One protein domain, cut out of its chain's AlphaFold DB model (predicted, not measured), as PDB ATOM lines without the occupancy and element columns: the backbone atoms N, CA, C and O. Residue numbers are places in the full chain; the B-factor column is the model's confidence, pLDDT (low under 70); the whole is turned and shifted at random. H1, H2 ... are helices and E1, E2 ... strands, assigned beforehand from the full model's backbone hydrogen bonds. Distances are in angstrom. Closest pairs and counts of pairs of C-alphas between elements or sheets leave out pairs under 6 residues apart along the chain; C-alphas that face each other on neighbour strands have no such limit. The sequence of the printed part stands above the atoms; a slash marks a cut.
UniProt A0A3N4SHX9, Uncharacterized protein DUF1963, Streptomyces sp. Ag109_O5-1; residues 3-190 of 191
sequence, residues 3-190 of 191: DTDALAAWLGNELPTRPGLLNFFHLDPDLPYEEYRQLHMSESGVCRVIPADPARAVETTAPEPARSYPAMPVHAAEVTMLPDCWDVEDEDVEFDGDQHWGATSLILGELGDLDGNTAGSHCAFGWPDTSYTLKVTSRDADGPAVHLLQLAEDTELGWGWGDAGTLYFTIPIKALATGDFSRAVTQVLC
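What this domain is: This is residues 3 to 190 of the 191 residues of the protein "Uncharacterized protein DUF1963" of Streptomyces sp. Ag109_O5-1 (UniProt A0A3N4SHX9). Little here is regular: long loops surround a small sandwich, the antiparallel pair E1 E2 crossing the antiparallel sheet E3 E4 E5 face to face, with H3 far out. The 188 printed residues include four named helices and five strands, H1 E1 H2 E2 H3 E3 E4 H4 E5, mixed in class, 56 residues in all. The whole is compact, radius of gyration of the C-alphas 17.8 A, spanning 59 by 42 by 34 A.

Where its parts are: Find C-alpha 8 at (124.343, 93.677, 159.053), where H1, residues 8 to 11, begins. Then come E1, 21 to 26, 16.8 A; H2, 33 to 36; E2, 47 to 52; H3, 103 to 111; E3, 143 to 151, 23.8 A; E4, 166 to 172; H4, 173 to 178; and E5, 185 to 189, ending at (129.654, 121.643, 161.130).

How they stand to each other: Within hydrogen-bond range are N 146 and O 171 in hairpin E3 E4, 2.8 A, N 168 and O 187 between E4 and E5, 2.8 A, and N 23 and O 50 between E1 and E2, 2.9 A. E2 and E5 come closest at C-alphas 47 and 186, 6.2 A. H4 is on the three-stranded sheet, height 7.7 A; H1, H2 and H3 are not on it. H3 and H4 have every O i to N i+4 pair within range; H1 and H2 are too short for one.

The domain as a whole: The printed part has no cut; links E2 to H3, H3 to E3 and E3 to E4 are long. Eight residues are under pLDDT 70, among them 74 to 76.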
ATOM      1  N   ASP A   3     121.325  99.907 166.141       86.12
ATOM      2  CA  ASP A   3     121.368  98.449 166.020       86.12
ATOM      3  C   ASP A   3     122.114  98.074 164.733       86.12
ATOM      4  O   ASP A   3     121.605  98.217 163.623       86.12
ATOM      5  N   THR A   4     123.360  97.637 164.884       83.81
ATOM      6  CA  THR A   4     124.223  97.240 163.766       83.81
ATOM      7  C   THR A   4     123.902  95.845 163.233       83.81
ATOM      8  O   THR A   4     124.246  95.556 162.089       83.81
ATOM      9  N   ASP A   5     123.211  94.997 164.005       81.56
ATOM     10  CA  ASP A   5     122.755  93.686 163.533       81.56
ATOM     11  C   ASP A   5     121.571  93.842 162.579       81.56
ATOM     12  O   ASP A   5     121.528  93.188 161.534       81.56
ATOM     13  N   ALA A   6     120.663  94.777 162.875       79.94
ATOM     14  CA  ALA A   6     119.619  95.184 161.940       79.94
ATOM     15  C   ALA A   6     120.211  95.695 160.615       79.94
ATOM     16  O   ALA A   6     119.616  95.479 159.562       79.94
ATOM     17  N   LEU A   7     121.402  96.308 160.660       76.56
ATOM     18  CA  LEU A   7     122.124  96.797 159.484       76.56
ATOM     19  C   LEU A   7     123.032  95.752 158.806       76.56
ATOM     20  O   LEU A   7     123.543  95.994 157.711       76.56
ATOM     21  N   ALA A   8     123.257  94.589 159.423       75.25
ATOM     22  CA  ALA A   8     124.343  93.677 159.053       75.25
ATOM     23  C   ALA A   8     124.241  93.117 157.626       75.25
ATOM     24  O   ALA A   8     125.266  92.816 157.011       75.25
ATOM     25  N   ALA A   9     123.023  92.979 157.092       74.31
ATOM     26  CA  ALA A   9     122.811  92.542 155.714       74.31
ATOM     27  C   ALA A   9     123.355  93.551 154.684       74.31
ATOM     28  O   ALA A   9     123.737  93.141 153.590       74.31
ATOM     29  N   TRP A  10     123.424  94.835 155.049       73.31
ATOM     30  CA  TRP A  10     123.882  95.924 154.184       73.31
ATOM     31  C   TRP A  10     125.340  96.306 154.444       73.31
ATOM     32  O   TRP A  10     126.065  96.607 153.504       73.31
ATOM     33  N   LEU A  11     125.796  96.239 155.700       71.69
ATOM     34  CA  LEU A  11     127.146  96.677 156.076       71.69
ATOM     35  C   LEU A  11     128.261  95.749 155.584       71.69
ATOM     36  O   LEU A  11     129.404  96.176 155.501       71.69
ATOM     37  N   GLY A  12     127.983  94.486 155.252       74.00
ATOM     38  CA  GLY A  12     128.983  93.589 154.658       74.00
ATOM     39  C   GLY A  12     130.324  93.567 155.417       74.00
ATOM     40  O   GLY A  12     130.384  93.100 156.558       74.00
ATOM     41  N   ASN A  13     131.383  94.057 154.755       71.38
ATOM     42  CA  ASN A  13     132.742  94.205 155.300       71.38
ATOM     43  C   ASN A  13     133.050  95.616 155.849       71.38
ATOM     44  O   ASN A  13     134.124  95.806 156.415       71.38
ATOM     45  N   GLU A  14     132.144  96.586 155.687       70.50
ATOM     46  CA  GLU A  14     132.272  97.971 156.185       70.50
ATOM     47  C   GLU A  14     132.332  98.012 157.716       70.50
ATOM     48  O   GLU A  14     132.967  98.883 158.304       70.50
ATOM     49  N   LEU A  15     131.709  97.028 158.372       78.19
ATOM     50  CA  LEU A  15     131.739  96.864 159.819       78.19
ATOM     51  C   LEU A  15     132.449  95.548 160.200       78.19
ATOM     52  O   LEU A  15     131.789  94.537 160.469       78.19
ATOM     53  N   PRO A  16     133.798  95.528 160.206       78.56
ATOM     54  CA  PRO A  16     134.581  94.306 160.416       78.56
ATOM     55  C   PRO A  16     134.373  93.709 161.812       78.56
ATOM     56  O   PRO A  16     134.326  92.488 161.971       78.56
ATOM     57  N   THR A  17     134.195  94.566 162.817       80.19
ATOM     58  CA  THR A  17     133.795  94.162 164.166       80.19
ATOM     59  C   THR A  17     132.308  94.427 164.322       80.19
ATOM     60  O   THR A  17     131.901  95.571 164.191       80.19
ATOM     61  N   ARG A  18     131.505  93.403 164.628       81.50
ATOM     62  CA  ARG A  18     130.040  93.507 164.753       81.50
ATOM     63  C   ARG A  18     129.629  93.609 166.226       81.50
ATOM     64  O   ARG A  18     129.434  92.573 166.859       81.50
ATOM     65  N   PRO A  19     129.546  94.819 166.809       80.56
ATOM     66  CA  PRO A  19     129.197  94.998 168.215       80.56
ATOM     67  C   PRO A  19     127.730  94.666 168.522       80.56
ATOM     68  O   PRO A  19     127.376  94.588 169.693       80.56
ATOM     69  N   GLY A  20     126.874  94.501 167.508       85.38
ATOM     70  CA  GLY A  20     125.431  94.331 167.664       85.38
ATOM     71  C   GLY A  20     124.748  95.669 167.927       85.38
ATOM     72  O   GLY A  20     123.945  96.114 167.114       85.38
ATOM     73  N   LEU A  21     125.155  96.386 168.978       89.06
ATOM     74  CA  LEU A  21     124.591  97.681 169.359       89.06
ATOM     75  C   LEU A  21     125.680  98.739 169.572       89.06
ATOM     76  O   LEU A  21     126.669  98.485 170.258       89.06
ATOM     77  N   LEU A  22     125.473  99.950 169.053       91.31
ATOM     78  CA  LEU A  22     126.318 101.120 169.312       91.31
ATOM     79  C   LEU A  22     125.519 102.236 169.994       91.31
ATOM     80  O   LEU A  22     124.469 102.675 169.514       91.31
ATOM     81  N   ASN A  23     126.036 102.734 171.114       90.69
ATOM     82  CA  ASN A  23     125.511 103.908 171.801       90.69
ATOM     83  C   ASN A  23     126.408 105.110 171.527       90.69
ATOM     84  O   ASN A  23     127.616 105.031 171.728       90.69
ATOM     85  N   PHE A  24     125.804 106.212 171.097       91.19
ATOM     86  CA  PHE A  24     126.488 107.452 170.755       91.19
ATOM     87  C   PHE A  24     126.136 108.496 171.806       91.19
ATOM     88  O   PHE A  24     124.959 108.702 172.102       91.19
ATOM     89  N   PHE A  25     127.155 109.130 172.369       89.56
ATOM     90  CA  PHE A  25     127.026 110.181 173.365       89.56
ATOM     91  C   PHE A  25     127.805 111.400 172.895       89.56
ATOM     92  O   PHE A  25     128.970 111.278 172.513       89.56
ATOM     93  N   HIS A  26     127.166 112.562 172.974       87.81
ATOM     94  CA  HIS A  26     127.759 113.865 172.716       87.81
ATOM     95  C   HIS A  26     127.410 114.792 173.882       87.81
ATOM     96  O   HIS A  26     126.278 114.783 174.372       87.81
ATOM     97  N   LEU A  27     128.394 115.540 174.366       86.25
ATOM     98  CA  LEU A  27     128.212 116.538 175.406       86.25
ATOM     99  C   LEU A  27     127.625 117.798 174.768       86.25
ATOM    100  O   LEU A  27     128.339 118.523 174.094       86.25
ATOM    101  N   ASP A  28     126.352 118.069 175.032       82.31
ATOM    102  CA  ASP A  28     125.660 119.293 174.615       82.31
ATOM    103  C   ASP A  28     125.106 120.009 175.860       82.31
ATOM    104  O   ASP A  28     123.989 119.726 176.310       82.31
ATOM    105  N   PRO A  29     125.930 120.825 176.538       80.25
ATOM    106  CA  PRO A  29     125.551 121.436 177.795       80.25
ATOM    107  C   PRO A  29     124.716 122.696 177.552       80.25
ATOM    108  O   PRO A  29     125.131 123.617 176.852       80.25
ATOM    109  N   ASP A  30     123.564 122.764 178.219       80.75
ATOM    110  CA  ASP A  30     122.671 123.927 178.222       80.75
ATOM    111  C   ASP A  30     123.240 125.067 179.075       80.75
ATOM    112  O   ASP A  30     122.837 125.283 180.220       80.75
ATOM    113  N   LEU A  31     124.254 125.746 178.544       84.19
ATOM    114  CA  LEU A  31     124.981 126.800 179.237       84.19
ATOM    115  C   LEU A  31     124.912 128.120 178.467       84.19
ATOM    116  O   LEU A  31     124.913 128.128 177.235       84.19
ATOM    117  N   PRO A  32     124.937 129.265 179.172       87.62
ATOM    118  CA  PRO A  32     125.177 130.549 178.533       87.62
ATOM    119  C   PRO A  32     126.481 130.526 177.728       87.62
ATOM    120  O   PRO A  32     127.476 129.940 178.155       87.62
ATOM    121  N   TYR A  33     126.503 131.237 176.599       83.50
ATOM    122  CA  TYR A  33     127.640 131.240 175.672       83.50
ATOM    123  C   TYR A  33     128.999 131.516 176.342       83.50
ATOM    124  O   TYR A  33     129.992 130.878 176.002       83.50
ATOM    125  N   GLU A  34     129.059 132.430 177.318       90.06
ATOM    126  CA  GLU A  34     130.311 132.774 178.014       90.06
ATOM    127  C   GLU A  34     130.878 131.634 178.872       90.06
ATOM    128  O   GLU A  34     132.090 131.568 179.081       90.06
ATOM    129  N   GLU A  35     130.028 130.723 179.343       87.94
ATOM    130  CA  GLU A  35     130.441 129.503 180.039       87.94
ATOM    131  C   GLU A  35     130.743 128.394 179.029       87.94
ATOM    132  O   GLU A  35     131.782 127.745 179.116       87.94
ATOM    133  N   TYR A  36     129.886 128.241 178.015       83.56
ATOM    134  CA  TYR A  36     130.057 127.261 176.944       83.56
ATOM    135  C   TYR A  36     131.408 127.410 176.228       83.56
ATOM    136  O   TYR A  36     132.140 126.438 176.075       83.56
ATOM    137  N   ARG A  37     131.805 128.636 175.861       83.56
ATOM    138  CA  ARG A  37     133.080 128.911 175.165       83.56
ATOM    139  C   ARG A  37     134.336 128.560 175.974       83.56
ATOM    140  O   ARG A  37     135.431 128.584 175.418       83.56
ATOM    141  N   GLN A  38     134.204 128.350 177.287       84.56
ATOM    142  CA  GLN A  38     135.305 127.925 178.161       84.56
ATOM    143  C   GLN A  38     135.493 126.404 178.114       84.56
ATOM    144  O   GLN A  38     136.537 125.909 178.534       84.56
ATOM    145  N   LEU A  39     134.497 125.658 177.627       81.62
ATOM    146  CA  LEU A  39     134.586 124.214 177.484       81.62
ATOM    147  C   LEU A  39     135.504 123.863 176.317       81.62
ATOM    148  O   LEU A  39     135.358 124.354 175.196       81.62
ATOM    149  N   HIS A  40     136.445 122.961 176.572       78.12
ATOM    150  CA  HIS A  40     137.299 122.406 175.534       78.12
ATOM    151  C   HIS A  40     136.539 121.320 174.767       78.12
ATOM    152  O   HIS A  40     136.755 120.125 174.955       78.12
ATOM    153  N   MET A  41     135.646 121.757 173.875       73.50
ATOM    154  CA  MET A  41     134.787 120.895 173.048       73.50
ATOM    155  C   MET A  41     135.562 119.981 172.074       73.50
ATOM    156  O   MET A  41     134.973 119.120 171.430       73.50
ATOM    157  N   SER A  42     136.886 120.123 171.991       66.38
ATOM    158  CA  SER A  42     137.792 119.259 171.228       66.38
ATOM    159  C   SER A  42     138.465 118.152 172.060       66.38
ATOM    160  O   SER A  42     139.227 117.355 171.512       66.38
ATOM    161  N   GLU A  43     138.230 118.080 173.375       71.31
ATOM    162  CA  GLU A  43     138.844 117.068 174.240       71.31
ATOM    163  C   GLU A  43     138.149 115.702 174.168       71.31
ATOM    164  O   GLU A  43     136.952 115.583 173.906       71.31
ATOM    165  N   SER A  44     138.895 114.640 174.511       62.44
ATOM    166  CA  SER A  44     138.413 113.255 174.408       62.44
ATOM    167  C   SER A  44     137.156 112.952 175.235       62.44
ATOM    168  O   SER A  44     136.594 111.885 175.058       62.44
ATOM    169  N   GLY A  45     136.717 113.821 176.150       72.75
ATOM    170  CA  GLY A  45     135.532 113.603 176.991       72.75
ATOM    171  C   GLY A  45     134.202 114.052 176.380       72.75
ATOM    172  O   GLY A  45     133.157 113.729 176.934       72.75
ATOM    173  N   VAL A  46     134.232 114.781 175.262       83.69
ATOM    174  CA  VAL A  46     133.050 115.440 174.676       83.69
ATOM    175  C   VAL A  46     132.173 114.454 173.904       83.69
ATOM    176  O   VAL A  46     130.973 114.662 173.763       83.69
ATOM    177  N   CYS A  47     132.747 113.342 173.450       88.81
ATOM    178  CA  CYS A  47     132.019 112.275 172.779       88.81
ATOM    179  C   CYS A  47     132.474 110.896 173.248       88.81
ATOM    180  O   CYS A  47     133.650 110.661 173.551       88.81
ATOM    181  N   ARG A  48     131.522 109.960 173.276       91.44
ATOM    182  CA  ARG A  48     131.786 108.533 173.454       91.44
ATOM    183  C   ARG A  48     130.908 107.713 172.522       91.44
ATOM    184  O   ARG A  48     129.696 107.898 172.490       91.44
ATOM    185  N   VAL A  49     131.521 106.748 171.846       92.94
ATOM    186  CA  VAL A  49     130.814 105.661 171.165       92.94
ATOM    187  C   VAL A  49     131.086 104.378 171.939       92.94
ATOM    188  O   VAL A  49     132.236 103.985 172.124       92.94
ATOM    189  N   ILE A  50     130.029 103.762 172.463       91.88
ATOM    190  CA  ILE A  50     130.128 102.610 173.360       91.88
ATOM    191  C   ILE A  50     129.389 101.426 172.734       91.88
ATOM    192  O   ILE A  50     128.161 101.490 172.600       91.88
ATOM    193  N   PRO A  51     130.096 100.337 172.382       92.12
ATOM    194  CA  PRO A  51     129.444  99.105 171.983       92.12
ATOM    195  C   PRO A  51     128.726  98.488 173.183       92.12
ATOM    196  O   PRO A  51     129.246  98.471 174.301       92.12
ATOM    197  N   ALA A  52     127.528  97.976 172.951       88.56
ATOM    198  CA  ALA A  52     126.742  97.273 173.948       88.56
ATOM    199  C   ALA A  52     126.376  95.883 173.433       88.56
ATOM    200  O   ALA A  52     126.087  95.701 172.258       88.56
ATOM    201  N   ASP A  53     126.378  94.904 174.333       85.44
ATOM    202  CA  ASP A  53     125.905  93.559 174.024       85.44
ATOM    203  C   ASP A  53     124.367  93.571 174.012       85.44
ATOM    204  O   ASP A  53     123.772  93.747 175.082       85.44
ATOM    205  N   PRO A  54     123.701  93.385 172.856       81.69
ATOM    206  CA  PRO A  54     122.244  93.455 172.767       81.69
ATOM    207  C   PRO A  54     121.543  92.386 173.619       81.69
ATOM    208  O   PRO A  54     120.428  92.614 174.078       81.69
ATOM    209  N   ALA A  55     122.195  91.254 173.919       86.19
ATOM    210  CA  ALA A  55     121.631  90.221 174.792       86.19
ATOM    211  C   ALA A  55     121.640  90.615 176.281       86.19
ATOM    212  O   ALA A  55     120.981  89.974 177.104       86.19
ATOM    213  N   ARG A  56     122.415  91.643 176.647       86.06
ATOM    214  CA  ARG A  56     122.590  92.119 178.028       86.06
ATOM    215  C   ARG A  56     122.210  93.584 178.215       86.06
ATOM    216  O   ARG A  56     122.191  94.045 179.357       86.06
ATOM    217  N   ALA A  57     121.958  94.310 177.130       84.38
ATOM    218  CA  ALA A  57     121.555  95.702 177.161       84.38
ATOM    219  C   ALA A  57     120.201  95.829 177.869       84.38
ATOM    220  O   ALA A  57     119.264  95.077 177.605       84.38
ATOM    221  N   VAL A  58     120.114  96.786 178.788       85.44
ATOM    222  CA  VAL A  58     118.887  97.095 179.520       85.44
ATOM    223  C   VAL A  58     118.596  98.568 179.322       85.44
ATOM    224  O   VAL A  58     119.463  99.416 179.554       85.44
ATOM    225  N   GLU A  59     117.373  98.868 178.898       82.31
ATOM    226  CA  GLU A  59     116.903 100.242 178.797       82.31
ATOM    227  C   GLU A  59     116.979 100.904 180.173       82.31
ATOM    228  O   GLU A  59     116.466 100.394 181.171       82.31
ATOM    229  N   THR A  60     117.687 102.025 180.228       83.00
ATOM    230  CA  THR A  60     117.947 102.757 181.461       83.00
ATOM    231  C   THR A  60     117.586 104.210 181.229       83.00
ATOM    232  O   THR A  60     117.912 104.776 180.186       83.00
ATOM    233  N   THR A  61     116.915 104.821 182.202       82.44
ATOM    234  CA  THR A  61     116.624 106.254 182.165       82.44
ATOM    235  C   THR A  61     117.927 107.042 182.097       82.44
ATOM    236  O   THR A  61     118.869 106.751 182.840       82.44
ATOM    237  N   ALA A  62     117.980 108.037 181.210       80.81
ATOM    238  CA  ALA A  62     119.121 108.934 181.123       80.81
ATOM    239  C   ALA A  62     119.375 109.589 182.499       80.81
ATOM    240  O   ALA A  62     118.420 110.011 183.155       80.81
ATOM    241  N   PRO A  63     120.629 109.634 182.981       81.06
ATOM    242  CA  PRO A  63     120.932 110.258 184.261       81.06
ATOM    243  C   PRO A  63     120.756 111.776 184.162       81.06
ATOM    244  O   PRO A  63     121.213 112.385 183.201       81.06
ATOM    245  N   GLU A  64     120.165 112.405 185.176       80.38
ATOM    246  CA  GLU A  64     120.124 113.871 185.279       80.38
ATOM    247  C   GLU A  64     121.552 114.463 185.245       80.38
ATOM    248  O   GLU A  64     122.440 113.921 185.917       80.38
ATOM    249  N   PRO A  65     121.811 115.566 184.508       80.06
ATOM    250  CA  PRO A  65     120.865 116.424 183.780       80.06
ATOM    251  C   PRO A  65     120.737 116.095 182.274       80.06
ATOM    252  O   PRO A  65     120.407 116.972 181.477       80.06
ATOM    253  N   ALA A  66     121.068 114.873 181.843       78.12
ATOM    254  CA  ALA A  66     121.052 114.518 180.427       78.12
ATOM    255  C   ALA A  66     119.633 114.601 179.848       78.12
ATOM    256  O   ALA A  66     118.694 113.984 180.354       78.12
ATOM    257  N   ARG A  67     119.487 115.337 178.744       74.81
ATOM    258  CA  ARG A  67     118.233 115.404 177.989       74.81
ATOM    259  C   ARG A  67     118.009 114.088 177.241       74.81
ATOM    260  O   ARG A  67     118.913 113.588 176.573       74.81
ATOM    261  N   SER A  68     116.797 113.542 177.322       76.38
ATOM    262  CA  SER A  68     116.365 112.418 176.485       76.38
ATOM    263  C   SER A  68     115.386 112.909 175.425       76.38
ATOM    264  O   SER A  68     114.346 113.475 175.769       76.38
ATOM    265  N   TYR A  69     115.682 112.644 174.158       75.88
ATOM    266  CA  TYR A  69     114.739 112.859 173.062       75.88
ATOM    267  C   TYR A  69     113.830 111.632 172.893       75.88
ATOM    268  O   TYR A  69     114.240 110.519 173.249       75.88
ATOM    269  N   PRO A  70     112.599 111.800 172.376       74.62
ATOM    270  CA  PRO A  70     111.746 110.672 172.027       74.62
ATOM    271  C   PRO A  70     112.482 109.700 171.104       74.62
ATOM    272  O   PRO A  70     113.152 110.112 170.159       74.62
ATOM    273  N   ALA A  71     112.344 108.401 171.363       75.88
ATOM    274  CA  ALA A  71     112.866 107.395 170.453       75.88
ATOM    275  C   ALA A  71     112.155 107.518 169.097       75.88
ATOM    276  O   ALA A  71     110.942 107.321 169.011       75.88
ATOM    277  N   MET A  72     112.919 107.817 168.048       72.50
ATOM    278  CA  MET A  72     112.417 107.839 166.681       72.50
ATOM    279  C   MET A  72     112.898 106.581 165.948       72.50
ATOM    280  O   MET A  72     114.107 106.363 165.838       72.50
ATOM    281  N   PRO A  73     111.981 105.719 165.476       71.00
ATOM    282  CA  PRO A  73     112.367 104.570 164.681       71.00
ATOM    283  C   PRO A  73     112.889 105.053 163.328       71.00
ATOM    284  O   PRO A  73     112.156 105.649 162.542       71.00
ATOM    285  N   VAL A  74     114.153 104.759 163.054       68.50
ATOM    286  CA  VAL A  74     114.748 104.909 161.726       68.50
ATOM    287  C   VAL A  74     114.691 103.568 161.001       68.50
ATOM    288  O   VAL A  74     114.715 102.506 161.626       68.50
ATOM    289  N   HIS A  75     114.594 103.608 159.678       65.62
ATOM    290  CA  HIS A  75     114.723 102.426 158.837       65.62
ATOM    291  C   HIS A  75     115.955 102.589 157.958       65.62
ATOM    292  O   HIS A  75     116.327 103.704 157.600       65.62
ATOM    293  N   ALA A  76     116.577 101.475 157.602       64.62
ATOM    294  CA  ALA A  76     117.609 101.484 156.587       64.62
ATOM    295  C   ALA A  76     116.974 101.332 155.204       64.62
ATOM    296  O   ALA A  76     116.036 100.550 155.020       64.62
ATOM    297  N   ALA A  77     117.514 102.067 154.243       70.19
ATOM    298  CA  ALA A  77     117.195 101.939 152.833       70.19
ATOM    299  C   ALA A  77     118.476 101.587 152.072       70.19
ATOM    300  O   ALA A  77     119.552 102.084 152.399       70.19
ATOM    301  N   GLU A  78     118.363 100.727 151.059       66.94
ATOM    302  CA  GLU A  78     119.466 100.506 150.128       66.94
ATOM    303  C   GLU A  78     119.620 101.754 149.262       66.94
ATOM    304  O   GLU A  78     118.720 102.114 148.500       66.94
ATOM    305  N   VAL A  79     120.759 102.419 149.409       72.44
ATOM    306  CA  VAL A  79     121.115 103.604 148.637       72.44
ATOM    307  C   VAL A  79     122.550 103.462 148.156       72.44
ATOM    308  O   VAL A  79     123.431 103.007 148.885       72.44
ATOM    309  N   THR A  80     122.794 103.831 146.903       74.31
ATOM    310  CA  THR A  80     124.159 104.022 146.419       74.31
ATOM    311  C   THR A  80     124.607 105.405 146.858       74.31
ATOM    312  O   THR A  80     124.170 106.403 146.291       74.31
ATOM    313  N   MET A  81     125.453 105.448 147.883       75.56
ATOM    314  CA  MET A  81     126.104 106.678 148.320       75.56
ATOM    315  C   MET A  81     127.345 106.889 147.452       75.56
ATOM    316  O   MET A  81     128.188 105.993 147.349       75.56
ATOM    317  N   LEU A  82     127.451 108.054 146.821       74.88
ATOM    318  CA  LEU A  82     128.689 108.501 146.187       74.88
ATOM    319  C   LEU A  82     129.463 109.370 147.184       74.88
ATOM    320  O   LEU A  82     128.827 109.982 148.043       74.88
ATOM    321  N   PRO A  83     130.802 109.429 147.092       74.56
ATOM    322  CA  PRO A  83     131.562 110.398 147.861       74.56
ATOM    323  C   PRO A  83     131.038 111.808 147.597       74.56
ATOM    324  O   PRO A  83     130.788 112.171 146.441       74.56
ATOM    325  N   ASP A  84     130.911 112.609 148.652       79.00
ATOM    326  CA  ASP A  84     130.756 114.044 148.472       79.00
ATOM    327  C   ASP A  84     132.028 114.587 147.803       79.00
ATOM    328  O   ASP A  84     133.149 114.226 148.171       79.00
ATOM    329  N   CYS A  85     131.866 115.444 146.794       76.81
ATOM    330  CA  CYS A  85     132.980 116.016 146.040       76.81
ATOM    331  C   CYS A  85     134.001 116.763 146.911       76.81
ATOM    332  O   CYS A  85     135.155 116.918 146.502       76.81
ATOM    333  N   TRP A  86     133.602 117.200 148.103       79.56
ATOM    334  CA  TRP A  86     134.464 117.893 149.051       79.56
ATOM    335  C   TRP A  86     135.129 116.960 150.064       79.56
ATOM    336  O   TRP A  86     136.090 117.380 150.703       79.56
ATOM    337  N   ASP A  87     134.683 115.704 150.182       82.06
ATOM    338  CA  ASP A  87     135.234 114.704 151.113       82.06
ATOM    339  C   ASP A  87     136.245 113.745 150.450       82.06
ATOM    340  O   ASP A  87     136.783 112.858 151.108       82.06
ATOM    341  N   VAL A  88     136.556 113.939 149.162       82.56
ATOM    342  CA  VAL A  88     137.568 113.153 148.430       82.56
ATOM    343  C   VAL A  88     138.952 113.806 148.424       82.56
ATOM    344  O   VAL A  88     139.082 115.034 148.413       82.56
ATOM    345  N   GLU A  89     140.000 112.981 148.400       85.38
ATOM    346  CA  GLU A  89     141.372 113.405 148.094       85.38
ATOM    347  C   GLU A  89     141.773 113.050 146.654       85.38
ATOM    348  O   GLU A  89     141.192 112.164 146.025       85.38
ATOM    349  N   ASP A  90     142.818 113.705 146.144       88.75
ATOM    350  CA  ASP A  90     143.356 113.457 144.800       88.75
ATOM    351  C   ASP A  90     143.821 112.004 144.599       88.75
ATOM    352  O   ASP A  90     143.783 111.490 143.484       88.75
ATOM    353  N   GLU A  91     144.241 111.316 145.662       88.25
ATOM    354  CA  GLU A  91     144.667 109.917 145.595       88.25
ATOM    355  C   GLU A  91     143.512 108.901 145.651       88.25
ATOM    356  O   GLU A  91     143.755 107.702 145.489       88.25
ATOM    357  N   ASP A  92     142.274 109.343 145.892       83.56
ATOM    358  CA  ASP A  92     141.120 108.445 146.035       83.56
ATOM    359  C   ASP A  92     140.530 108.004 144.695       83.56
ATOM    360  O   ASP A  92     139.923 106.934 144.600       83.56
ATOM    361  N   VAL A  93     140.725 108.809 143.650       86.69
ATOM    362  CA  VAL A  93     140.222 108.552 142.300       86.69
ATOM    363  C   VAL A  93     141.270 108.940 141.265       86.69
ATOM    364  O   VAL A  93     141.942 109.957 141.388       86.69
ATOM    365  N   GLU A  94     141.409 108.141 140.210       90.25
ATOM    366  CA  GLU A  94     142.245 108.529 139.075       90.25
ATOM    367  C   GLU A  94     141.535 109.617 138.253       90.25
ATOM    368  O   GLU A  94     140.363 109.469 137.903       90.25
ATOM    369  N   PHE A  95     142.247 110.692 137.909       91.25
ATOM    370  CA  PHE A  95     141.728 111.772 137.066       91.25
ATOM    371  C   PHE A  95     142.785 112.296 136.085       91.25
ATOM    372  O   PHE A  95     143.990 112.142 136.287       91.25
ATOM    373  N   ASP A  96     142.321 112.923 135.001       93.19
ATOM    374  CA  ASP A  96     143.183 113.616 134.041       93.19
ATOM    375  C   ASP A  96     143.507 115.028 134.552       93.19
ATOM    376  O   ASP A  96     142.648 115.913 134.545       93.19
ATOM    377  N   GLY A  97     144.753 115.237 134.985       91.62
ATOM    378  CA  GLY A  97     145.238 116.518 135.504       91.62
ATOM    379  C   GLY A  97     145.282 117.658 134.477       91.62
ATOM    380  O   GLY A  97     145.374 118.820 134.870       91.62
ATOM    381  N   ASP A  98     145.192 117.359 133.175       93.81
ATOM    382  CA  ASP A  98     145.063 118.386 132.134       93.81
ATOM    383  C   ASP A  98     143.611 118.892 132.005       93.81
ATOM    384  O   ASP A  98     143.378 119.983 131.476       93.81
ATOM    385  N   GLN A  99     142.630 118.120 132.490       91.44
ATOM    386  CA  GLN A  99     141.196 118.443 132.432       91.44
ATOM    387  C   GLN A  99     140.628 118.891 133.782       91.44
ATOM    388  O   GLN A  99     139.734 119.738 133.823       91.44
ATOM    389  N   HIS A 100     141.156 118.353 134.878       89.94
ATOM    390  CA  HIS A 100     140.670 118.583 136.233       89.94
ATOM    391  C   HIS A 100     141.816 119.025 137.140       89.94
ATOM    392  O   HIS A 100     142.910 118.473 137.095       89.94
ATOM    393  N   TRP A 101     141.560 120.011 138.002       90.06
ATOM    394  CA  TRP A 101     142.570 120.518 138.941       90.06
ATOM    395  C   TRP A 101     142.733 119.656 140.204       90.06
ATOM    396  O   TRP A 101     143.560 119.987 141.047       90.06
ATOM    397  N   GLY A 102     141.949 118.583 140.331       90.25
ATOM    398  CA  GLY A 102     141.921 117.666 141.469       90.25
ATOM    399  C   GLY A 102     140.724 116.713 141.393       90.25
ATOM    400  O   GLY A 102     139.823 116.914 140.566       90.25
ATOM    401  N   ALA A 103     140.664 115.729 142.290       88.31
ATOM    402  CA  ALA A 103     139.543 114.793 142.414       88.31
ATOM    403  C   ALA A 103     138.209 115.526 142.627       88.31
ATOM    404  O   ALA A 103     137.221 115.236 141.951       88.31
ATOM    405  N   THR A 104     138.195 116.554 143.480       84.94
ATOM    406  CA  THR A 104     137.017 117.405 143.698       84.94
ATOM    407  C   THR A 104     136.516 118.036 142.401       84.94
ATOM    408  O   THR A 104     135.315 118.052 142.148       84.94
ATOM    409  N   SER A 105     137.419 118.501 141.527       86.19
ATOM    410  CA  SER A 105     137.038 119.084 140.235       86.19
ATOM    411  C   SER A 105     136.398 118.080 139.285       86.19
ATOM    412  O   SER A 105     135.557 118.485 138.482       86.19
ATOM    413  N   LEU A 106     136.838 116.821 139.312       88.25
ATOM    414  CA  LEU A 106     136.232 115.748 138.528       88.25
ATOM    415  C   LEU A 106     134.808 115.495 139.019       88.25
ATOM    416  O   LEU A 106     133.868 115.561 138.233       88.25
ATOM    417  N   ILE A 107     134.641 115.276 140.325       84.81
ATOM    418  CA  ILE A 107     133.335 114.944 140.898       84.81
ATOM    419  C   ILE A 107     132.354 116.112 140.746       84.81
ATOM    420  O   ILE A 107     131.216 115.886 140.352       84.81
ATOM    421  N   LEU A 108     132.785 117.358 140.966       82.19
ATOM    422  CA  LEU A 108     131.957 118.542 140.695       82.19
ATOM    423  C   LEU A 108     131.543 118.626 139.221       82.19
ATOM    424  O   LEU A 108     130.390 118.923 138.923       82.19
ATOM    425  N   GLY A 109     132.463 118.342 138.294       82.81
ATOM    426  CA  GLY A 109     132.163 118.329 136.863       82.81
ATOM    427  C   GLY A 109     131.075 117.316 136.491       82.81
ATOM    428  O   GLY A 109     130.207 117.629 135.678       82.81
ATOM    429  N   GLU A 110     131.095 116.138 137.115       82.12
ATOM    430  CA  GLU A 110     130.120 115.066 136.874       82.12
ATOM    431  C   GLU A 110     128.793 115.270 137.624       82.12
ATOM    432  O   GLU A 110     127.729 114.933 137.100       82.12
ATOM    433  N   LEU A 111     128.826 115.827 138.839       75.06
ATOM    434  CA  LEU A 111     127.634 116.034 139.670       75.06
ATOM    435  C   LEU A 111     126.925 117.382 139.423       75.06
ATOM    436  O   LEU A 111     125.784 117.554 139.854       75.06
ATOM    437  N   GLY A 112     127.544 118.315 138.693       75.25
ATOM    438  CA  GLY A 112     126.941 119.587 138.279       75.25
ATOM    439  C   GLY A 112     127.006 120.692 139.342       75.25
ATOM    440  O   GLY A 112     127.954 120.772 140.117       75.25
ATOM    441  N   ASP A 113     125.999 121.574 139.365       66.50
ATOM    442  CA  ASP A 113     125.948 122.791 140.202       66.50
ATOM    443  C   ASP A 113     125.645 122.512 141.698       66.50
ATOM    444  O   ASP A 113     124.836 123.205 142.318       66.50
ATOM    445  N   LEU A 114     126.263 121.490 142.299       71.31
ATOM    446  CA  LEU A 114     126.213 121.291 143.750       71.31
ATOM    447  C   LEU A 114     126.988 122.416 144.446       71.31
ATOM    448  O   LEU A 114     128.177 122.618 144.202       71.31
ATOM    449  N   ASP A 115     126.324 123.128 145.352       70.94
ATOM    450  CA  ASP A 115     126.915 124.209 146.152       70.94
ATOM    451  C   ASP A 115     127.767 123.698 147.331       70.94
ATOM    452  O   ASP A 115     128.330 124.490 148.088       70.94
ATOM    453  N   GLY A 116     127.886 122.372 147.464       69.31
ATOM    454  CA  GLY A 116     128.626 121.711 148.531       69.31
ATOM    455  C   GLY A 116     127.918 121.715 149.879       69.31
ATOM    456  O   GLY A 116     128.575 121.487 150.893       69.31
ATOM    457  N   ASN A 117     126.615 122.005 149.912       77.06
ATOM    458  CA  ASN A 117     125.787 121.811 151.090       77.06
ATOM    459  C   ASN A 117     124.751 120.711 150.829       77.06
ATOM    460  O   ASN A 117     123.624 120.963 150.403       77.06
ATOM    461  N   THR A 118     125.157 119.473 151.076       77.94
ATOM    462  CA  THR A 118     124.302 118.282 150.978       77.94
ATOM    463  C   THR A 118     123.728 117.883 152.337       77.94
ATOM    464  O   THR A 118     122.785 117.094 152.401       77.94
ATOM    465  N   ALA A 119     124.258 118.448 153.428       81.38
ATOM    466  CA  ALA A 119     123.845 118.135 154.785       81.38
ATOM    467  C   ALA A 119     122.385 118.528 155.058       81.38
ATOM    468  O   ALA A 119     121.959 119.661 154.829       81.38
ATOM    469  N   GLY A 120     121.618 117.576 155.589       81.31
ATOM    470  CA  GLY A 120     120.201 117.778 155.918       81.31
ATOM    471  C   GLY A 120     119.432 116.501 156.250       81.31
ATOM    472  O   GLY A 120     118.277 116.572 156.660       81.31
ATOM    473  N   SER A 121     120.059 115.334 156.090       86.19
ATOM    474  CA  SER A 121     119.477 114.043 156.457       86.19
ATOM    475  C   SER A 121     120.224 113.402 157.625       86.19
ATOM    476  O   SER A 121     121.381 113.714 157.899       86.19
ATOM    477  N   HIS A 122     119.573 112.464 158.310       87.94
ATOM    478  CA  HIS A 122     120.253 111.555 159.235       87.94
ATOM    479  C   HIS A 122     120.739 110.335 158.455       87.94
ATOM    480  O   HIS A 122     119.954 109.728 157.723       87.94
ATOM    481  N   CYS A 123     121.997 109.935 158.618       87.62
ATOM    482  CA  CYS A 123     122.528 108.739 157.963       87.62
ATOM    483  C   CYS A 123     123.518 108.000 158.868       87.62
ATOM    484  O   CYS A 123     124.105 108.575 159.781       87.62
ATOM    485  N   ALA A 124     123.673 106.695 158.655       88.19
ATOM    486  CA  ALA A 124     124.622 105.870 159.392       88.19
ATOM    487  C   ALA A 124     125.448 105.051 158.404       88.19
ATOM    488  O   ALA A 124     124.878 104.410 157.520       88.19
ATOM    489  N   PHE A 125     126.768 105.042 158.602       87.00
ATOM    490  CA  PHE A 125     127.741 104.486 157.656       87.00
ATOM    491  C   PHE A 125     127.636 105.103 156.246       87.00
ATOM    492  O   PHE A 125     126.930 106.089 156.043       87.00
ATOM    493  N   GLY A 126     128.392 104.565 155.284       84.69
ATOM    494  CA  GLY A 126     128.503 105.144 153.943       84.69
ATOM    495  C   GLY A 126     129.219 106.497 153.941       84.69
ATOM    496  O   GLY A 126     129.911 106.847 154.897       84.69
ATOM    497  N   TRP A 127     129.056 107.252 152.855       86.19
ATOM    498  CA  TRP A 127     129.617 108.599 152.736       86.19
ATOM    499  C   TRP A 127     128.753 109.611 153.497       86.19
ATOM    500  O   TRP A 127     127.532 109.541 153.380       86.19
ATOM    501  N   PRO A 128     129.338 110.512 154.300       88.12
ATOM    502  CA  PRO A 128     128.571 111.574 154.934       88.12
ATOM    503  C   PRO A 128     128.153 112.622 153.898       88.12
ATOM    504  O   PRO A 128     128.856 112.848 152.912       88.12
ATOM    505  N   ASP A 129     127.039 113.294 154.165       87.00
ATOM    506  CA  ASP A 129     126.756 114.568 153.514       87.00
ATOM    507  C   ASP A 129     127.713 115.635 154.078       87.00
ATOM    508  O   ASP A 129     128.227 115.498 155.190       87.00
ATOM    509  N   THR A 130     127.960 116.720 153.346       83.00
ATOM    510  CA  THR A 130     128.838 117.803 153.807       83.00
ATOM    511  C   THR A 130     128.082 119.117 153.958       83.00
ATOM    512  O   THR A 130     127.146 119.427 153.216       83.00
ATOM    513  N   SER A 131     128.487 119.903 154.956       80.12
ATOM    514  CA  SER A 131     127.999 121.268 155.161       80.12
ATOM    515  C   SER A 131     129.031 122.254 154.618       80.12
ATOM    516  O   SER A 131     130.121 122.369 155.175       80.12
ATOM    517  N   TYR A 132     128.691 122.979 153.552       73.31
ATOM    518  CA  TYR A 132     129.517 124.040 152.959       73.31
ATOM    519  C   TYR A 132     130.952 123.627 152.639       73.31
ATOM    520  O   TYR A 132     131.900 124.322 153.007       73.31
ATOM    521  N   THR A 133     131.135 122.521 151.919       74.38
ATOM    522  CA  THR A 133     132.456 122.058 151.450       74.38
ATOM    523  C   THR A 133     133.428 121.632 152.559       74.38
ATOM    524  O   THR A 133     134.617 121.424 152.314       74.38
ATOM    525  N   LEU A 134     132.952 121.523 153.802       80.94
ATOM    526  CA  LEU A 134     133.786 121.147 154.937       80.94
ATOM    527  C   LEU A 134     133.941 119.626 154.993       80.94
ATOM    528  O   LEU A 134     132.960 118.894 155.110       80.94
ATOM    529  N   LYS A 135     135.198 119.170 154.954       80.81
ATOM    530  CA  LYS A 135     135.564 117.757 155.110       80.81
ATOM    531  C   LYS A 135     135.096 117.199 156.448       80.81
ATOM    532  O   LYS A 135     135.303 117.826 157.491       80.81
ATOM    533  N   VAL A 136     134.544 115.991 156.397       84.25
ATOM    534  CA  VAL A 136     134.050 115.239 157.558       84.25
ATOM    535  C   VAL A 136     135.003 114.092 157.885       84.25
ATOM    536  O   VAL A 136     135.294 113.835 159.058       84.25
ATOM    537  N   THR A 137     135.520 113.396 156.868       84.94
ATOM    538  CA  THR A 137     136.440 112.278 157.081       84.94
ATOM    539  C   THR A 137     137.890 112.754 157.012       84.94
ATOM    540  O   THR A 137     138.439 113.098 155.970       84.94
ATOM    541  N   SER A 138     138.552 112.803 158.169       82.19
ATOM    542  CA  SER A 138     139.976 113.132 158.218       82.19
ATOM    543  C   SER A 138     140.834 111.964 157.725       82.19
ATOM    544  O   SER A 138     140.481 110.794 157.879       82.19
ATOM    545  N   ARG A 139     142.009 112.279 157.174       83.19
ATOM    546  CA  ARG A 139     143.079 111.311 156.914       83.19
ATOM    547  C   ARG A 139     144.289 111.636 157.765       83.19
ATOM    548  O   ARG A 139     144.822 112.742 157.710       83.19
ATOM    549  N   ASP A 140     144.742 110.654 158.527       81.44
ATOM    550  CA  ASP A 140     145.985 110.735 159.284       81.44
ATOM    551  C   ASP A 140     146.901 109.536 158.975       81.44
ATOM    552  O   ASP A 140     146.665 108.757 158.047       81.44
ATOM    553  N   ALA A 141     147.991 109.387 159.733       80.06
ATOM    554  CA  ALA A 141     148.931 108.275 159.562       80.06
ATOM    555  C   ALA A 141     148.291 106.885 159.791       80.06
ATOM    556  O   ALA A 141     148.863 105.857 159.405       80.06
ATOM    557  N   ASP A 142     147.117 106.837 160.422       78.94
ATOM    558  CA  ASP A 142     146.330 105.634 160.632       78.94
ATOM    559  C   ASP A 142     145.315 105.348 159.516       78.94
ATOM    560  O   ASP A 142     144.708 104.275 159.527       78.94
ATOM    561  N   GLY A 143     145.248 106.202 158.493       83.50
ATOM    562  CA  GLY A 143     144.396 106.051 157.316       83.50
ATOM    563  C   GLY A 143     143.184 106.986 157.349       83.50
ATOM    564  O   GLY A 143     143.136 107.900 158.175       83.50
ATOM    565  N   PRO A 144     142.208 106.794 156.444       87.19
ATOM    566  CA  PRO A 144     140.972 107.564 156.476       87.19
ATOM    567  C   PRO A 144     140.138 107.227 157.712       87.19
ATOM    568  O   PRO A 144     140.105 106.086 158.189       87.19
ATOM    569  N   ALA A 145     139.438 108.228 158.225       90.81
ATOM    570  CA  ALA A 145     138.343 108.026 159.148       90.81
ATOM    571  C   ALA A 145     137.134 107.444 158.402       90.81
ATOM    572  O   ALA A 145     136.880 107.751 157.243       90.81
ATOM    573  N   VAL A 146     136.384 106.594 159.089       91.06
ATOM    574  CA  VAL A 146     135.130 106.010 158.621       91.06
ATOM    575  C   VAL A 146     133.984 106.759 159.280       91.06
ATOM    576  O   VAL A 146     134.000 106.973 160.497       91.06
ATOM    577  N   HIS A 147     132.989 107.142 158.488       92.44
ATOM    578  CA  HIS A 147     131.755 107.734 158.980       92.44
ATOM    579  C   HIS A 147     130.887 106.678 159.685       92.44
ATOM    580  O   HIS A 147     130.658 105.589 159.164       92.44
ATOM    581  N   LEU A 148     130.424 106.986 160.900       92.38
ATOM    582  CA  LEU A 148     129.565 106.105 161.693       92.38
ATOM    583  C   LEU A 148     128.118 106.592 161.726       92.38
ATOM    584  O   LEU A 148     127.202 105.785 161.568       92.38
ATOM    585  N   LEU A 149     127.913 107.882 161.989       92.19
ATOM    586  CA  LEU A 149     126.594 108.467 162.208       92.19
ATOM    587  C   LEU A 149     126.610 109.974 161.939       92.19
ATOM    588  O   LEU A 149     127.472 110.680 162.460       92.19
ATOM    589  N   GLN A 150     125.596 110.444 161.225       91.94
ATOM    590  CA  GLN A 150     125.279 111.837 160.953       91.94
ATOM    591  C   GLN A 150     123.903 112.145 161.541       91.94
ATOM    592  O   GLN A 150     122.938 111.421 161.279       91.94
ATOM    593  N   LEU A 151     123.812 113.220 162.320       91.06
ATOM    594  CA  LEU A 151     122.564 113.758 162.853       91.06
ATOM    595  C   LEU A 151     122.432 115.218 162.421       91.06
ATOM    596  O   LEU A 151     123.112 116.090 162.968       91.06
ATOM    597  N   ALA A 152     121.571 115.474 161.440       90.50
ATOM    598  CA  ALA A 152     121.249 116.828 161.002       90.50
ATOM    599  C   ALA A 152     120.385 117.557 162.045       90.50
ATOM    600  O   ALA A 152     119.820 116.937 162.956       90.50
ATOM    601  N   GLU A 153     120.268 118.879 161.919       89.88
ATOM    602  CA  GLU A 153     119.205 119.611 162.606       89.88
ATOM    603  C   GLU A 153     117.845 118.992 162.262       89.88
ATOM    604  O   GLU A 153     117.566 118.641 161.115       89.88
ATOM    605  N   ASP A 154     116.989 118.858 163.272       88.25
ATOM    606  CA  ASP A 154     115.658 118.307 163.097       88.25
ATOM    607  C   ASP A 154     114.684 119.039 164.018       88.25
ATOM    608  O   ASP A 154     114.588 118.797 165.226       88.25
ATOM    609  N   THR A 155     113.954 119.974 163.414       86.62
ATOM    610  CA  THR A 155     112.966 120.794 164.122       86.62
ATOM    611  C   THR A 155     111.764 119.986 164.615       86.62
ATOM    612  O   THR A 155     111.126 120.404 165.581       86.62
ATOM    613  N   GLU A 156     111.465 118.827 164.013       84.94
ATOM    614  CA  GLU A 156     110.395 117.941 164.483       84.94
ATOM    615  C   GLU A 156     110.818 117.200 165.757       84.94
ATOM    616  O   GLU A 156     110.015 117.034 166.679       84.94
ATOM    617  N   LEU A 157     112.092 116.806 165.837       81.69
ATOM    618  CA  LEU A 157     112.698 116.218 167.036       81.69
ATOM    619  C   LEU A 157     113.081 117.252 168.100       81.69
ATOM    620  O   LEU A 157     113.293 116.891 169.261       81.69
ATOM    621  N   GLY A 158     113.134 118.531 167.725       82.69
ATOM    622  CA  GLY A 158     113.470 119.635 168.616       82.69
ATOM    623  C   GLY A 158     114.948 119.677 168.999       82.69
ATOM    624  O   GLY A 158     115.270 120.152 170.089       82.69
ATOM    625  N   TRP A 159     115.835 119.174 168.134       85.62
ATOM    626  CA  TRP A 159     117.283 119.282 168.302       85.62
ATOM    627  C   TRP A 159     117.924 120.063 167.152       85.62
ATOM    628  O   TRP A 159     117.361 120.181 166.063       85.62
ATOM    629  N   GLY A 160     119.123 120.580 167.393       85.31
ATOM    630  CA  GLY A 160     119.910 121.310 166.410       85.31
ATOM    631  C   GLY A 160     121.284 121.649 166.972       85.31
ATOM    632  O   GLY A 160     121.465 121.693 168.190       85.31
ATOM    633  N   TRP A 161     122.252 121.870 166.085       85.56
ATOM    634  CA  TRP A 161     123.650 122.069 166.460       85.56
ATOM    635  C   TRP A 161     124.147 123.413 165.928       85.56
ATOM    636  O   TRP A 161     124.390 123.561 164.735       85.56
ATOM    637  N   GLY A 162     124.301 124.410 166.800       81.19
ATOM    638  CA  GLY A 162     124.689 125.755 166.360       81.19
ATOM    639  C   GLY A 162     123.650 126.383 165.421       81.19
ATOM    640  O   GLY A 162     122.456 126.322 165.701       81.19
ATOM    641  N   ASP A 163     124.110 127.004 164.331       82.69
ATOM    642  CA  ASP A 163     123.253 127.609 163.300       82.69
ATOM    643  C   ASP A 163     123.000 126.606 162.161       82.69
ATOM    644  O   ASP A 163     123.818 126.468 161.248       82.69
ATOM    645  N   ALA A 164     121.901 125.850 162.273       82.50
ATOM    646  CA  ALA A 164     121.488 124.810 161.323       82.50
ATOM    647  C   ALA A 164     122.572 123.755 161.016       82.50
ATOM    648  O   ALA A 164     122.740 123.305 159.882       82.50
ATOM    649  N   GLY A 165     123.360 123.382 162.026       87.94
ATOM    650  CA  GLY A 165     124.475 122.464 161.856       87.94
ATOM    651  C   GLY A 165     124.104 120.987 161.863       87.94
ATOM    652  O   GLY A 165     123.005 120.575 162.234       87.94
ATOM    653  N   THR A 166     125.094 120.180 161.498       91.19
ATOM    654  CA  THR A 166     125.043 118.718 161.484       91.19
ATOM    655  C   THR A 166     126.157 118.148 162.359       91.19
ATOM    656  O   THR A 166     127.296 118.623 162.334       91.19
ATOM    657  N   LEU A 167     125.813 117.139 163.160       91.38
ATOM    658  CA  LEU A 167     126.724 116.416 164.041       91.38
ATOM    659  C   LEU A 167     127.171 115.119 163.369       91.38
ATOM    660  O   LEU A 167     126.347 114.266 163.047       91.38
ATOM    661  N   TYR A 168     128.478 114.940 163.238       92.38
ATOM    662  CA  TYR A 168     129.094 113.763 162.642       92.38
ATOM    663  C   TYR A 168     129.861 112.975 163.699       92.38
ATOM    664  O   TYR A 168     130.520 113.549 164.571       92.38
ATOM    665  N   PHE A 169     129.807 111.652 163.597       93.56
ATOM    666  CA  PHE A 169     130.657 110.718 164.321       93.56
ATOM    667  C   PHE A 169     131.526 109.968 163.322       93.56
ATOM    668  O   PHE A 169     131.016 109.318 162.407       93.56
ATOM    669  N   THR A 170     132.837 110.010 163.533       93.62
ATOM    670  CA  THR A 170     133.809 109.297 162.702       93.62
ATOM    671  C   THR A 170     134.783 108.504 163.568       93.62
ATOM    672  O   THR A 170     134.930 108.750 164.767       93.62
ATOM    673  N   ILE A 171     135.430 107.498 162.987       92.62
ATOM    674  CA  ILE A 171     136.407 106.650 163.678       92.62
ATOM    675  C   ILE A 171     137.572 106.314 162.743       92.62
ATOM    676  O   ILE A 171     137.330 105.952 161.597       92.62
ATOM    677  N   PRO A 172     138.840 106.366 163.192       92.62
ATOM    678  CA  PRO A 172     139.959 105.916 162.366       92.62
ATOM    679  C   PRO A 172     139.777 104.463 161.907       92.62
ATOM    680  O   PRO A 172     139.463 103.592 162.725       92.62
ATOM    681  N   ILE A 173     140.033 104.170 160.628       90.88
ATOM    682  CA  ILE A 173     139.792 102.836 160.050       90.88
ATOM    683  C   ILE A 173     140.493 101.702 160.813       90.88
ATOM    684  O   ILE A 173     139.912 100.635 161.019       90.88
ATOM    685  N   LYS A 174     141.717 101.924 161.314       91.44
ATOM    686  CA  LYS A 174     142.434 100.925 162.127       91.44
ATOM    687  C   LYS A 174     141.738 100.638 163.457       91.44
ATOM    688  O   LYS A 174     141.752  99.493 163.899       91.44
ATOM    689  N   ALA A 175     141.139 101.650 164.084       92.25
ATOM    690  CA  ALA A 175     140.399 101.477 165.329       92.25
ATOM    691  C   ALA A 175     139.071 100.749 165.086       92.25
ATOM    692  O   ALA A 175     138.706  99.861 165.853       92.25
ATOM    693  N   LEU A 176     138.391 101.042 163.973       91.56
ATOM    694  CA  LEU A 176     137.208 100.291 163.555       91.56
ATOM    695  C   LEU A 176     137.534  98.808 163.311       91.56
ATOM    696  O   LEU A 176     136.820  97.919 163.780       91.56
ATOM    697  N   ALA A 177     138.650  98.541 162.629       90.12
ATOM    698  CA  ALA A 177     139.119  97.191 162.337       90.12
ATOM    699  C   ALA A 177     139.398  96.358 163.598       90.12
ATOM    700  O   ALA A 177     139.194  95.146 163.584       90.12
ATOM    701  N   THR A 178     139.840  96.988 164.689       91.31
ATOM    702  CA  THR A 178     140.099  96.317 165.975       91.31
ATOM    703  C   THR A 178     138.931  96.395 166.960       91.31
ATOM    704  O   THR A 178     139.015  95.808 168.038       91.31
ATOM    705  N   GLY A 179     137.849  97.100 166.613       91.25
ATOM    706  CA  GLY A 179     136.699  97.317 167.494       91.25
ATOM    707  C   GLY A 179     136.951  98.321 168.624       91.25
ATOM    708  O   GLY A 179     136.210  98.334 169.607       91.25
ATOM    709  N   ASP A 180     137.983  99.160 168.513       92.94
ATOM    710  CA  ASP A 180     138.314 100.191 169.497       92.94
ATOM    711  C   ASP A 180     137.495 101.475 169.273       92.94
ATOM    712  O   ASP A 180     137.992 102.512 168.833       92.94
ATOM    713  N   PHE A 181     136.208 101.417 169.621       92.25
ATOM    714  CA  PHE A 181     135.293 102.562 169.520       92.25
ATOM    715  C   PHE A 181     135.629 103.723 170.472       92.25
ATOM    716  O   PHE A 181     135.055 104.803 170.345       92.25
ATOM    717  N   SER A 182     136.597 103.561 171.387       90.81
ATOM    718  CA  SER A 182     137.070 104.666 172.235       90.81
ATOM    719  C   SER A 182     137.793 105.762 171.442       90.81
ATOM    720  O   SER A 182     137.923 106.889 171.920       90.81
ATOM    721  N   ARG A 183     138.230 105.434 170.219       91.44
ATOM    722  CA  ARG A 183     138.892 106.328 169.263       91.44
ATOM    723  C   ARG A 183     137.917 107.108 168.379       91.44
ATOM    724  O   ARG A 183     138.379 107.887 167.550       91.44
ATOM    725  N   ALA A 184     136.610 106.885 168.517       92.12
ATOM    726  CA  ALA A 184     135.617 107.656 167.786       92.12
ATOM    727  C   ALA A 184     135.654 109.129 168.215       92.12
ATOM    728  O   ALA A 184     135.773 109.447 169.403       92.12
ATOM    729  N   VAL A 185     135.532 110.017 167.238       91.19
ATOM    730  CA  VAL A 185     135.500 111.465 167.419       91.19
ATOM    731  C   VAL A 185     134.181 112.017 166.903       91.19
ATOM    732  O   VAL A 185     133.425 111.335 166.211       91.19
ATOM    733  N   THR A 186     133.907 113.260 167.271       90.69
ATOM    734  CA  THR A 186     132.721 113.978 166.832       90.69
ATOM    735  C   THR A 186     133.103 115.342 166.285       90.69
ATOM    736  O   THR A 186     134.065 115.951 166.759       90.69
ATOM    737  N   GLN A 187     132.342 115.818 165.310       88.19
ATOM    738  CA  GLN A 187     132.471 117.157 164.761       88.19
ATOM    739  C   GLN A 187     131.081 117.733 164.519       88.19
ATOM    740  O   GLN A 187     130.201 117.040 164.019       88.19
ATOM    741  N   VAL A 188     130.899 119.003 164.870       88.12
ATOM    742  CA  VAL A 188     129.733 119.789 164.461       88.12
ATOM    743  C   VAL A 188     130.183 120.724 163.353       88.12
ATOM    744  O   VAL A 188     131.161 121.453 163.532       88.12
ATOM    745  N   LEU A 189     129.478 120.695 162.228       86.50
ATOM    746  CA  LEU A 189     129.654 121.643 161.130       86.50
ATOM    747  C   LEU A 189     128.367 122.454 160.995       86.50
ATOM    748  O   LEU A 189     127.290 121.872 160.923       86.50
ATOM    749  N   CYS A 190     128.474 123.780 160.998       80.88
ATOM    750  CA  CYS A 190     127.357 124.723 160.882       80.88
ATOM    751  C   CYS A 190     127.788 125.958 160.074       80.88
ATOM    752  O   CYS A 190     128.971 126.074 159.735       80.88
TER     753      CYS A 190